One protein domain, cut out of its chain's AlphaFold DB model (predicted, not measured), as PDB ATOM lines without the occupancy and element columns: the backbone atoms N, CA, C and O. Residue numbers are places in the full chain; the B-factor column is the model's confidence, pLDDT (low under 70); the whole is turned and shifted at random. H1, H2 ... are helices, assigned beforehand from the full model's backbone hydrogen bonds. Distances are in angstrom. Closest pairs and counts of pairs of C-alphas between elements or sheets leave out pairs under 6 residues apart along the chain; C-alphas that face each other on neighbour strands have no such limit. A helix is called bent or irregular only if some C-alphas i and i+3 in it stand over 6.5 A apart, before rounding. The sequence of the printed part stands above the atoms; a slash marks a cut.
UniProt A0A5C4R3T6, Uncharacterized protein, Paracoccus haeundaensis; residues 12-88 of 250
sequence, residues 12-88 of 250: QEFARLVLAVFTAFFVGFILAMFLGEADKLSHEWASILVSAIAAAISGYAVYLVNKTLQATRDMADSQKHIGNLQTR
ATOM      1  N   GLN A  12     -13.958 -59.120  31.791       75.50
ATOM      2  CA  GLN A  12     -15.175 -58.997  30.981       75.50
ATOM      3  C   GLN A  12     -15.156 -57.757  30.080       75.50
ATOM      4  O   GLN A  12     -15.577 -57.842  28.927       75.50
ATOM      5  N   GLU A  13     -14.647 -56.623  30.564       76.31
ATOM      6  CA  GLU A  13     -14.499 -55.402  29.759       76.31
ATOM      7  C   GLU A  13     -13.522 -55.605  28.595       76.31
ATOM      8  O   GLU A  13     -13.855 -55.290  27.451       76.31
ATOM      9  N   PHE A  14     -12.365 -56.225  28.854       77.00
ATOM     10  CA  PHE A  14     -11.393 -56.555  27.812       77.00
ATOM     11  C   PHE A  14     -11.980 -57.504  26.754       77.00
ATOM     12  O   PHE A  14     -11.861 -57.245  25.557       77.00
ATOM     13  N   ALA A  15     -12.684 -58.561  27.174       76.50
ATOM     14  CA  ALA A  15     -13.333 -59.496  26.252       76.50
ATOM     15  C   ALA A  15     -14.395 -58.816  25.366       76.50
ATOM     16  O   ALA A  15     -14.466 -59.097  24.170       76.50
ATOM     17  N   ARG A  16     -15.186 -57.884  25.922       77.38
ATOM     18  CA  ARG A  16     -16.160 -57.087  25.155       77.38
ATOM     19  C   ARG A  16     -15.480 -56.176  24.135       77.38
ATOM     20  O   ARG A  16     -15.966 -56.082  23.012       77.38
ATOM     21  N   LEU A  17     -14.363 -55.544  24.498       77.62
ATOM     22  CA  LEU A  17     -13.607 -54.676  23.594       77.62
ATOM     23  C   LEU A  17     -12.979 -55.467  22.438       77.62
ATOM     24  O   LEU A  17     -13.136 -55.075  21.283       77.62
ATOM     25  N   VAL A  18     -12.351 -56.614  22.719       78.69
ATOM     26  CA  VAL A  18     -11.807 -57.509  21.681       78.69
ATOM     27  C   VAL A  18     -12.911 -57.994  20.740       78.69
ATOM     28  O   VAL A  18     -12.736 -57.937  19.523       78.69
ATOM     29  N   LEU A  19     -14.060 -58.418  21.279       82.00
ATOM     30  CA  LEU A  19     -15.189 -58.884  20.473       82.00
ATOM     31  C   LEU A  19     -15.763 -57.758  19.601       82.00
ATOM     32  O   LEU A  19     -15.975 -57.977  18.413       82.00
ATOM     33  N   ALA A  20     -15.926 -56.545  20.137       77.06
ATOM     34  CA  ALA A  20     -16.384 -55.385  19.370       77.06
ATOM     35  C   ALA A  20     -15.434 -55.031  18.210       77.06
ATOM     36  O   ALA A  20     -15.896 -54.804  17.091       77.06
ATOM     37  N   VAL A  21     -14.115 -55.042  18.443       80.31
ATOM     38  CA  VAL A  21     -13.102 -54.807  17.398       80.31
ATOM     39  C   VAL A  21     -13.150 -55.901  16.327       80.31
ATOM     40  O   VAL A  21     -13.158 -55.585  15.137       80.31
ATOM     41  N   PHE A  22     -13.251 -57.175  16.720       79.94
ATOM     42  CA  PHE A  22     -13.380 -58.291  15.778       79.94
ATOM     43  C   PHE A  22     -14.656 -58.197  14.933       79.94
ATOM     44  O   PHE A  22     -14.599 -58.357  13.715       79.94
ATOM     45  N   THR A  23     -15.805 -57.905  15.550       80.94
ATOM     46  CA  THR A  23     -17.075 -57.750  14.828       80.94
ATOM     47  C   THR A  23     -17.021 -56.567  13.861       80.94
ATOM     48  O   THR A  23     -17.415 -56.720  12.709       80.94
ATOM     49  N   ALA A  24     -16.473 -55.421  14.277       78.00
ATOM     50  CA  ALA A  24     -16.295 -54.260  13.404       78.00
ATOM     51  C   ALA A  24     -15.372 -54.563  12.209       78.00
ATOM     52  O   ALA A  24     -15.697 -54.192  11.081       78.00
ATOM     53  N   PHE A  25     -14.268 -55.285  12.430       79.62
ATOM     54  CA  PHE A  25     -13.358 -55.711  11.364       79.62
ATOM     55  C   PHE A  25     -14.051 -56.626  10.345       79.62
ATOM     56  O   PHE A  25     -13.994 -56.358   9.147       79.62
ATOM     57  N   PHE A  26     -14.757 -57.666  10.802       77.06
ATOM     58  CA  PHE A  26     -15.468 -58.585   9.907       77.06
ATOM     59  C   PHE A  26     -16.605 -57.903   9.139       77.06
ATOM     60  O   PHE A  26     -16.733 -58.118   7.936       77.06
ATOM     61  N   VAL A  27     -17.396 -57.046   9.794       80.69
ATOM     62  CA  VAL A  27     -18.456 -56.273   9.124       80.69
ATOM     63  C   VAL A  27     -17.861 -55.332   8.075       80.69
ATOM     64  O   VAL A  27     -18.358 -55.299   6.952       80.69
ATOM     65  N   GLY A  28     -16.768 -54.629   8.394       78.81
ATOM     66  CA  GLY A  28     -16.061 -53.760   7.449       78.81
ATOM     67  C   GLY A  28     -15.476 -54.518   6.254       78.81
ATOM     68  O   GLY A  28     -15.610 -54.067   5.120       78.81
ATOM     69  N   PHE A  29     -14.892 -55.697   6.481       78.69
ATOM     70  CA  PHE A  29     -14.343 -56.556   5.427       78.69
ATOM     71  C   PHE A  29     -15.428 -57.111   4.489       78.69
ATOM     72  O   PHE A  29     -15.257 -57.095   3.271       78.69
ATOM     73  N   ILE A  30     -16.572 -57.533   5.037       77.50
ATOM     74  CA  ILE A  30     -17.730 -57.984   4.249       77.50
ATOM     75  C   ILE A  30     -18.300 -56.823   3.417       77.50
ATOM     76  O   ILE A  30     -18.537 -56.985   2.220       77.50
ATOM     77  N   LEU A  31     -18.461 -55.636   4.013       76.38
ATOM     78  CA  LEU A  31     -18.875 -54.422   3.295       76.38
ATOM     79  C   LEU A  31     -17.901 -54.060   2.168       76.38
ATOM     80  O   LEU A  31     -18.345 -53.728   1.073       76.38
ATOM     81  N   ALA A  32     -16.592 -54.168   2.406       73.06
ATOM     82  CA  ALA A  32     -15.570 -53.912   1.397       73.06
ATOM     83  C   ALA A  32     -15.624 -54.913   0.229       73.06
ATOM     84  O   ALA A  32     -15.458 -54.494  -0.914       73.06
ATOM     85  N   MET A  33     -15.915 -56.201   0.472       73.56
ATOM     86  CA  MET A  33     -16.148 -57.163  -0.618       73.56
ATOM     87  C   MET A  33     -17.368 -56.787  -1.464       73.56
ATOM     88  O   MET A  33     -17.258 -56.706  -2.685       73.56
ATOM     89  N   PHE A  34     -18.515 -56.512  -0.831       73.62
ATOM     90  CA  PHE A  34     -19.733 -56.135  -1.557       73.62
ATOM     91  C   PHE A  34     -19.567 -54.821  -2.334       73.62
ATOM     92  O   PHE A  34     -20.037 -54.717  -3.464       73.62
ATOM     93  N   LEU A  35     -18.856 -53.839  -1.771       69.62
ATOM     94  CA  LEU A  35     -18.509 -52.600  -2.470       69.62
ATOM     95  C   LEU A  35     -17.527 -52.845  -3.626       69.62
ATOM     96  O   LEU A  35     -17.701 -52.254  -4.684       69.62
ATOM     97  N   GLY A  36     -16.555 -53.748  -3.473       65.62
ATOM     98  CA  GLY A  36     -15.621 -54.128  -4.539       65.62
ATOM     99  C   GLY A  36     -16.280 -54.864  -5.713       65.62
ATOM    100  O   GLY A  36     -15.844 -54.719  -6.855       65.62
ATOM    101  N   GLU A  37     -17.359 -55.615  -5.477       66.50
ATOM    102  CA  GLU A  37     -18.201 -56.130  -6.565       66.50
ATOM    103  C   GLU A  37     -19.110 -55.049  -7.164       66.50
ATOM    104  O   GLU A  37     -19.291 -55.023  -8.383       66.50
ATOM    105  N   ALA A  38     -19.630 -54.133  -6.341       58.00
ATOM    106  CA  ALA A  38     -20.460 -53.014  -6.785       58.00
ATOM    107  C   ALA A  38     -19.688 -51.946  -7.584       58.00
ATOM    108  O   ALA A  38     -20.296 -51.262  -8.401       58.00
ATOM    109  N   ASP A  39     -18.366 -51.830  -7.431       55.53
ATOM    110  CA  ASP A  39     -17.531 -50.877  -8.187       55.53
ATOM    111  C   ASP A  39     -17.540 -51.170  -9.707       55.53
ATOM    112  O   ASP A  39     -17.333 -50.286 -10.539       55.53
ATOM    113  N   LYS A  40     -17.935 -52.394 -10.103       59.22
ATOM    114  CA  LYS A  40     -18.249 -52.763 -11.499       59.22
ATOM    115  C   LYS A  40     -19.465 -52.018 -12.082       59.22
ATOM    116  O   LYS A  40     -19.676 -52.084 -13.289       59.22
ATOM    117  N   LEU A  41     -20.256 -51.325 -11.256       56.97
ATOM    118  CA  LEU A  41     -21.378 -50.449 -11.646       56.97
ATOM    119  C   LEU A  41     -20.993 -48.951 -11.667       56.97
ATOM    120  O   LEU A  41     -21.862 -48.082 -11.766       56.97
ATOM    121  N   SER A  42     -19.686 -48.662 -11.611       56.56
ATOM    122  CA  SER A  42     -19.020 -47.450 -12.105       56.56
ATOM    123  C   SER A  42     -19.636 -46.101 -11.710       56.56
ATOM    124  O   SER A  42     -20.399 -45.508 -12.473       56.56
ATOM    125  N   HIS A  43     -19.208 -45.551 -10.573       62.75
ATOM    126  CA  HIS A  43     -19.291 -44.116 -10.288       62.75
ATOM    127  C   HIS A  43     -18.041 -43.670  -9.512       62.75
ATOM    128  O   HIS A  43     -17.906 -43.962  -8.327       62.75
ATOM    129  N   GLU A  44     -17.140 -42.925 -10.160       69.69
ATOM    130  CA  GLU A  44     -15.819 -42.551  -9.610       69.69
ATOM    131  C   GLU A  44     -15.879 -41.784  -8.275       69.69
ATOM    132  O   GLU A  44     -14.942 -41.831  -7.482       69.69
ATOM    133  N   TRP A  45     -16.996 -41.112  -7.971       73.62
ATOM    134  CA  TRP A  45     -17.187 -40.428  -6.688       73.62
ATOM    135  C   TRP A  45     -17.290 -41.391  -5.491       73.62
ATOM    136  O   TRP A  45     -16.992 -40.996  -4.361       73.62
ATOM    137  N   ALA A  46     -17.683 -42.651  -5.713       69.88
ATOM    138  CA  ALA A  46     -17.834 -43.642  -4.652       69.88
ATOM    139  C   ALA A  46     -16.475 -44.075  -4.077       69.88
ATOM    140  O   ALA A  46     -16.319 -44.138  -2.856       69.88
ATOM    141  N   SER A  47     -15.465 -44.289  -4.928       70.06
ATOM    142  CA  SER A  47     -14.114 -44.667  -4.487       70.06
ATOM    143  C   SER A  47     -13.439 -43.551  -3.677       70.06
ATOM    144  O   SER A  47     -12.782 -43.826  -2.669       70.06
ATOM    145  N   ILE A  48     -13.680 -42.284  -4.038       73.06
ATOM    146  CA  ILE A  48     -13.214 -41.105  -3.289       73.06
ATOM    147  C   ILE A  48     -13.835 -41.073  -1.884       73.06
ATOM    148  O   ILE A  48     -13.112 -40.889  -0.902       73.06
ATOM    149  N   LEU A  49     -15.149 -41.305  -1.757       73.69
ATOM    150  CA  LEU A  49     -15.819 -41.372  -0.450       73.69
ATOM    151  C   LEU A  49     -15.321 -42.544   0.403       73.69
ATOM    152  O   LEU A  49     -15.045 -42.354   1.586       73.69
ATOM    153  N   VAL A  50     -15.166 -43.737  -0.178       75.62
ATOM    154  CA  VAL A  50     -14.643 -44.915   0.537       75.62
ATOM    155  C   VAL A  50     -13.214 -44.666   1.027       75.62
ATOM    156  O   VAL A  50     -12.912 -44.957   2.183       75.62
ATOM    157  N   SER A  51     -12.358 -44.054   0.203       73.19
ATOM    158  CA  SER A  51     -10.993 -43.671   0.583       73.19
ATOM    159  C   SER A  51     -10.974 -42.642   1.725       73.19
ATOM    160  O   SER A  51     -10.258 -42.821   2.712       73.19
ATOM    161  N   ALA A  52     -11.827 -41.614   1.663       74.12
ATOM    162  CA  ALA A  52     -11.956 -40.615   2.727       74.12
ATOM    163  C   ALA A  52     -12.445 -41.226   4.057       74.12
ATOM    164  O   ALA A  52     -11.909 -40.908   5.121       74.12
ATOM    165  N   ILE A  53     -13.416 -42.145   4.007       76.56
ATOM    166  CA  ILE A  53     -13.913 -42.873   5.185       76.56
ATOM    167  C   ILE A  53     -12.825 -43.797   5.752       76.56
ATOM    168  O   ILE A  53     -12.600 -43.801   6.962       76.56
ATOM    169  N   ALA A  54     -12.099 -44.531   4.905       75.56
ATOM    170  CA  ALA A  54     -10.995 -45.391   5.330       75.56
ATOM    171  C   ALA A  54      -9.861 -44.592   5.999       75.56
ATOM    172  O   ALA A  54      -9.336 -45.012   7.034       75.56
ATOM    173  N   ALA A  55      -9.527 -43.411   5.470       76.69
ATOM    174  CA  ALA A  55      -8.569 -42.492   6.081       76.69
ATOM    175  C   ALA A  55      -9.055 -41.973   7.448       76.69
ATOM    176  O   ALA A  55      -8.285 -41.971   8.410       76.69
ATOM    177  N   ALA A  56     -10.336 -41.607   7.573       76.62
ATOM    178  CA  ALA A  56     -10.926 -41.163   8.838       76.62
ATOM    179  C   ALA A  56     -10.930 -42.274   9.908       76.62
ATOM    180  O   ALA A  56     -10.530 -42.031  11.049       76.62
ATOM    181  N   ILE A  57     -11.304 -43.504   9.538       81.25
ATOM    182  CA  ILE A  57     -11.249 -44.682  10.422       81.25
ATOM    183  C   ILE A  57      -9.805 -44.963  10.856       81.25
ATOM    184  O   ILE A  57      -9.555 -45.196  12.037       81.25
ATOM    185  N   SER A  58      -8.844 -44.882   9.931       81.88
ATOM    186  CA  SER A  58      -7.419 -45.084  10.228       81.88
ATOM    187  C   SER A  58      -6.884 -44.028  11.203       81.88
ATOM    188  O   SER A  58      -6.209 -44.367  12.174       81.88
ATOM    189  N   GLY A  59      -7.243 -42.754  11.008       83.06
ATOM    190  CA  GLY A  59      -6.905 -41.671  11.936       83.06
ATOM    191  C   GLY A  59      -7.510 -41.871  13.329       83.06
ATOM    192  O   GLY A  59      -6.825 -41.687  14.336       83.06
ATOM    193  N   TYR A  60      -8.766 -42.322  13.404       82.06
ATOM    194  CA  TYR A  60      -9.424 -42.635  14.674       82.06
ATOM    195  C   TYR A  60      -8.787 -43.839  15.387       82.06
ATOM    196  O   TYR A  60      -8.582 -43.801  16.601       82.06
ATOM    197  N   ALA A  61      -8.384 -44.877  14.648       77.38
ATOM    198  CA  ALA A  61      -7.653 -46.017  15.201       77.38
ATOM    199  C   ALA A  61      -6.300 -45.593  15.806       77.38
ATOM    200  O   ALA A  61      -5.989 -45.973  16.935       77.38
ATOM    201  N   VAL A  62      -5.528 -44.744  15.116       84.25
ATOM    202  CA  VAL A  62      -4.272 -44.178  15.648       84.25
ATOM    203  C   VAL A  62      -4.524 -43.336  16.905       84.25
ATOM    204  O   VAL A  62      -3.774 -43.447  17.877       84.25
ATOM    205  N   TYR A  63      -5.601 -42.544  16.940       84.94
ATOM    206  CA  TYR A  63      -5.996 -41.784  18.131       84.94
ATOM    207  C   TYR A  63      -6.291 -42.697  19.337       84.94
ATOM    208  O   TYR A  63      -5.794 -42.441  20.437       84.94
ATOM    209  N   LEU A  64      -7.038 -43.790  19.136       82.31
ATOM    210  CA  LEU A  64      -7.324 -44.778  20.185       82.31
ATOM    211  C   LEU A  64      -6.059 -45.497  20.679       82.31
ATOM    212  O   LEU A  64      -5.884 -45.670  21.889       82.31
ATOM    213  N   VAL A  65      -5.149 -45.874  19.776       83.56
ATOM    214  CA  VAL A  65      -3.854 -46.472  20.145       83.56
ATOM    215  C   VAL A  65      -3.029 -45.496  20.986       83.56
ATOM    216  O   VAL A  65      -2.506 -45.889  22.026       83.56
ATOM    217  N   ASN A  66      -2.971 -44.213  20.614       86.19
ATOM    218  CA  ASN A  66      -2.269 -43.190  21.394       86.19
ATOM    219  C   ASN A  66      -2.879 -43.013  22.800       86.19
ATOM    220  O   ASN A  66      -2.153 -42.999  23.791       86.19
ATOM    221  N   LYS A  67      -4.216 -42.968  22.910       81.75
ATOM    222  CA  LYS A  67      -4.928 -42.951  24.202       81.75
ATOM    223  C   LYS A  67      -4.606 -44.171  25.071       81.75
ATOM    224  O   LYS A  67      -4.383 -44.022  26.268       81.75
ATOM    225  N   THR A  68      -4.541 -45.356  24.469       80.38
ATOM    226  CA  THR A  68      -4.205 -46.601  25.176       80.38
ATOM    227  C   THR A  68      -2.746 -46.597  25.639       80.38
ATOM    228  O   THR A  68      -2.466 -46.958  26.776       80.38
ATOM    229  N   LEU A  69      -1.812 -46.122  24.807       82.62
ATOM    230  CA  LEU A  69      -0.399 -45.980  25.177       82.62
ATOM    231  C   LEU A  69      -0.183 -44.980  26.319       82.62
ATOM    232  O   LEU A  69       0.664 -45.230  27.173       82.62
ATOM    233  N   GLN A  70      -0.939 -43.877  26.358       86.44
ATOM    234  CA  GLN A  70      -0.932 -42.937  27.487       86.44
ATOM    235  C   GLN A  70      -1.394 -43.630  28.775       86.44
ATOM    236  O   GLN A  70      -0.622 -43.697  29.726       86.44
ATOM    237  N   ALA A  71      -2.571 -44.266  28.766       80.50
ATOM    238  CA  ALA A  71      -3.089 -44.983  29.935       80.50
ATOM    239  C   ALA A  71      -2.137 -46.088  30.441       80.50
ATOM    240  O   ALA A  71      -1.973 -46.262  31.648       80.50
ATOM    241  N   THR A  72      -1.461 -46.806  29.537       79.31
ATOM    242  CA  THR A  72      -0.455 -47.819  29.902       79.31
ATOM    243  C   THR A  72       0.792 -47.204  30.547       79.31
ATOM    244  O   THR A  72       1.349 -47.803  31.464       79.31
ATOM    245  N   ARG A  73       1.233 -46.015  30.110       82.44
ATOM    246  CA  ARG A  73       2.345 -45.285  30.751       82.44
ATOM    247  C   ARG A  73       1.957 -44.807  32.144       82.44
ATOM    248  O   ARG A  73       2.675 -45.109  33.090       82.44
ATOM    249  N   ASP A  74       0.788 -44.185  32.282       83.25
ATOM    250  CA  ASP A  74       0.273 -43.708  33.569       83.25
ATOM    251  C   ASP A  74       0.125 -44.869  34.576       83.25
ATOM    252  O   ASP A  74       0.473 -44.737  35.753       83.25
ATOM    253  N   MET A  75      -0.322 -46.046  34.113       78.44
ATOM    254  CA  MET A  75      -0.339 -47.277  34.914       78.44
ATOM    255  C   MET A  75       1.063 -47.769  35.288       78.44
ATOM    256  O   MET A  75       1.265 -48.163  36.435       78.44
ATOM    257  N   ALA A  76       2.027 -47.755  34.365       79.38
ATOM    258  CA  ALA A  76       3.397 -48.192  34.635       79.38
ATOM    259  C   ALA A  76       4.099 -47.280  35.658       79.38
ATOM    260  O   ALA A  76       4.719 -47.778  36.599       79.38
ATOM    261  N   ASP A  77       3.941 -45.960  35.536       84.56
ATOM    262  CA  ASP A  77       4.476 -44.990  36.496       84.56
ATOM    263  C   ASP A  77       3.788 -45.114  37.865       84.56
ATOM    264  O   ASP A  77       4.460 -45.102  38.899       84.56
ATOM    265  N   SER A  78       2.471 -45.350  37.891       75.75
ATOM    266  CA  SER A  78       1.729 -45.634  39.130       75.75
ATOM    267  C   SER A  78       2.200 -46.929  39.803       75.75
ATOM    268  O   SER A  78       2.418 -46.949  41.013       75.75
ATOM    269  N   GLN A  79       2.413 -48.006  39.040       77.31
ATOM    270  CA  GLN A  79       2.952 -49.269  39.557       77.31
ATOM    271  C   GLN A  79       4.381 -49.108  40.076       77.31
ATOM    272  O   GLN A  79       4.697 -49.631  41.142       77.31
ATOM    273  N   LYS A  80       5.228 -48.342  39.381       78.38
ATOM    274  CA  LYS A  80       6.582 -48.004  39.840       78.38
ATOM    275  C   LYS A  80       6.549 -47.205  41.144       78.38
ATOM    276  O   LYS A  80       7.333 -47.487  42.043       78.38
ATOM    277  N   HIS A  81       5.635 -46.245  41.277       74.31
ATOM    278  CA  HIS A  81       5.465 -45.476  42.508       74.31
ATOM    279  C   HIS A  81       4.994 -46.357  43.677       74.31
ATOM    280  O   HIS A  81       5.593 -46.315  44.748       74.31
ATOM    281  N   ILE A  82       3.986 -47.210  43.462       72.00
ATOM    282  CA  ILE A  82       3.491 -48.163  44.470       72.00
ATOM    283  C   ILE A  82       4.589 -49.159  44.868       72.00
ATOM    284  O   ILE A  82       4.798 -49.381  46.059       72.00
ATOM    285  N   GLY A  83       5.324 -49.709  43.898       73.19
ATOM    286  CA  GLY A  83       6.464 -50.592  44.145       73.19
ATOM    287  C   GLY A  83       7.531 -49.905  44.996       73.19
ATOM    288  O   GLY A  83       7.898 -50.429  46.041       73.19
ATOM    289  N   ASN A  84       7.937 -48.687  44.625       73.19
ATOM    290  CA  ASN A  84       8.901 -47.894  45.390       73.19
ATOM    291  C   ASN A  84       8.435 -47.596  46.826       73.19
ATOM    292  O   ASN A  84       9.268 -47.544  47.727       73.19
ATOM    293  N   LEU A  85       7.135 -47.384  47.059       67.56
ATOM    294  CA  LEU A  85       6.587 -47.214  48.411       67.56
ATOM    295  C   LEU A  85       6.614 -48.527  49.207       67.56
ATOM    296  O   LEU A  85       6.947 -48.508  50.386       67.56
ATOM    297  N   GLN A  86       6.318 -49.663  48.573       66.75
ATOM    298  CA  GLN A  86       6.379 -50.988  49.206       66.75
ATOM    299  C   GLN A  86       7.814 -51.446  49.512       66.75
ATOM    300  O   GLN A  86       8.028 -52.177  50.475       66.75
ATOM    301  N   THR A  87       8.801 -51.015  48.721       72.50
ATOM    302  CA  THR A  87      10.226 -51.333  48.918       72.50
ATOM    303  C   THR A  87      10.987 -50.285  49.727       72.50
ATOM    304  O   THR A  87      12.212 -50.367  49.814       72.50
ATOM    305  N   ARG A  88      10.319 -49.278  50.298       69.88
ATOM    306  CA  ARG A  88      10.957 -48.296  51.186       69.88
ATOM    307  C   ARG A  88      10.913 -48.761  52.638       69.88
ATOM    308  O   ARG A  88       9.946 -49.383  53.078       69.88
TER     309      ARG A  88
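What this domain is: This is residues 12 to 88 of the 250 residues of an uncharacterized protein of Paracoccus haeundaensis (UniProt A0A5C4R3T6). Two long helices of unequal length make a narrow V, with a two-residue turn, residues 42 and 43, at its closed end; along the chain H1 runs toward this turn and H2 runs away from it. The longer arm, H2, gives the model its length and reaches well past the free end of H1, and the space between the arms is open, with a near approach only beside the turn. The printed part has 77 residues with two named helices, H1 then H2, and no named strand; the class is all helix. The whole is extended, with a radius of gyration of the C-alphas of 20.3 A, and its C-alphas span 71 by 24 by 10 A.

Where its parts are: H1 is residues 12 to 41, 43.9 A from first to last C-alpha, and begins at C-alpha 12 at (-15.175, -58.997, 30.981). Its C-alpha 41 is at (-21.378, -50.449, -11.646). Residues 42 and 43 form the tight link to H2. H2 is residues 44 to 86, 63.4 A long, and ends at C-alpha 86 at (6.379, -50.988, 49.206).

How they stand to each other: H1 and H2 are close but not clearly touching: their closest C-alphas, those of Asp 39 and Ser 47, are 8.0 A apart. They run opposite ways at a shallow tilt of 15 degrees, and their centres are 19.3 A apart. Residues 12 to 31 of H1 stand free, and so do residues 51 to 88, of which 51 to 86 belong to H2. Neither helix is bent. Of the O i to N i+4 pairs, 24 of 26 in H1 and 38 of 39 in H2 are within hydrogen-bond range.

The domain as a whole: The two C-alphas farthest apart, those of Leu 41 and Arg 88, are 70.7 A apart. The printed part has no cut, and its one link between helices is tight. The mean pLDDT of the printed part is 75.6; residues 35 to 44, 46, 85 to 86 and 88 are under 70.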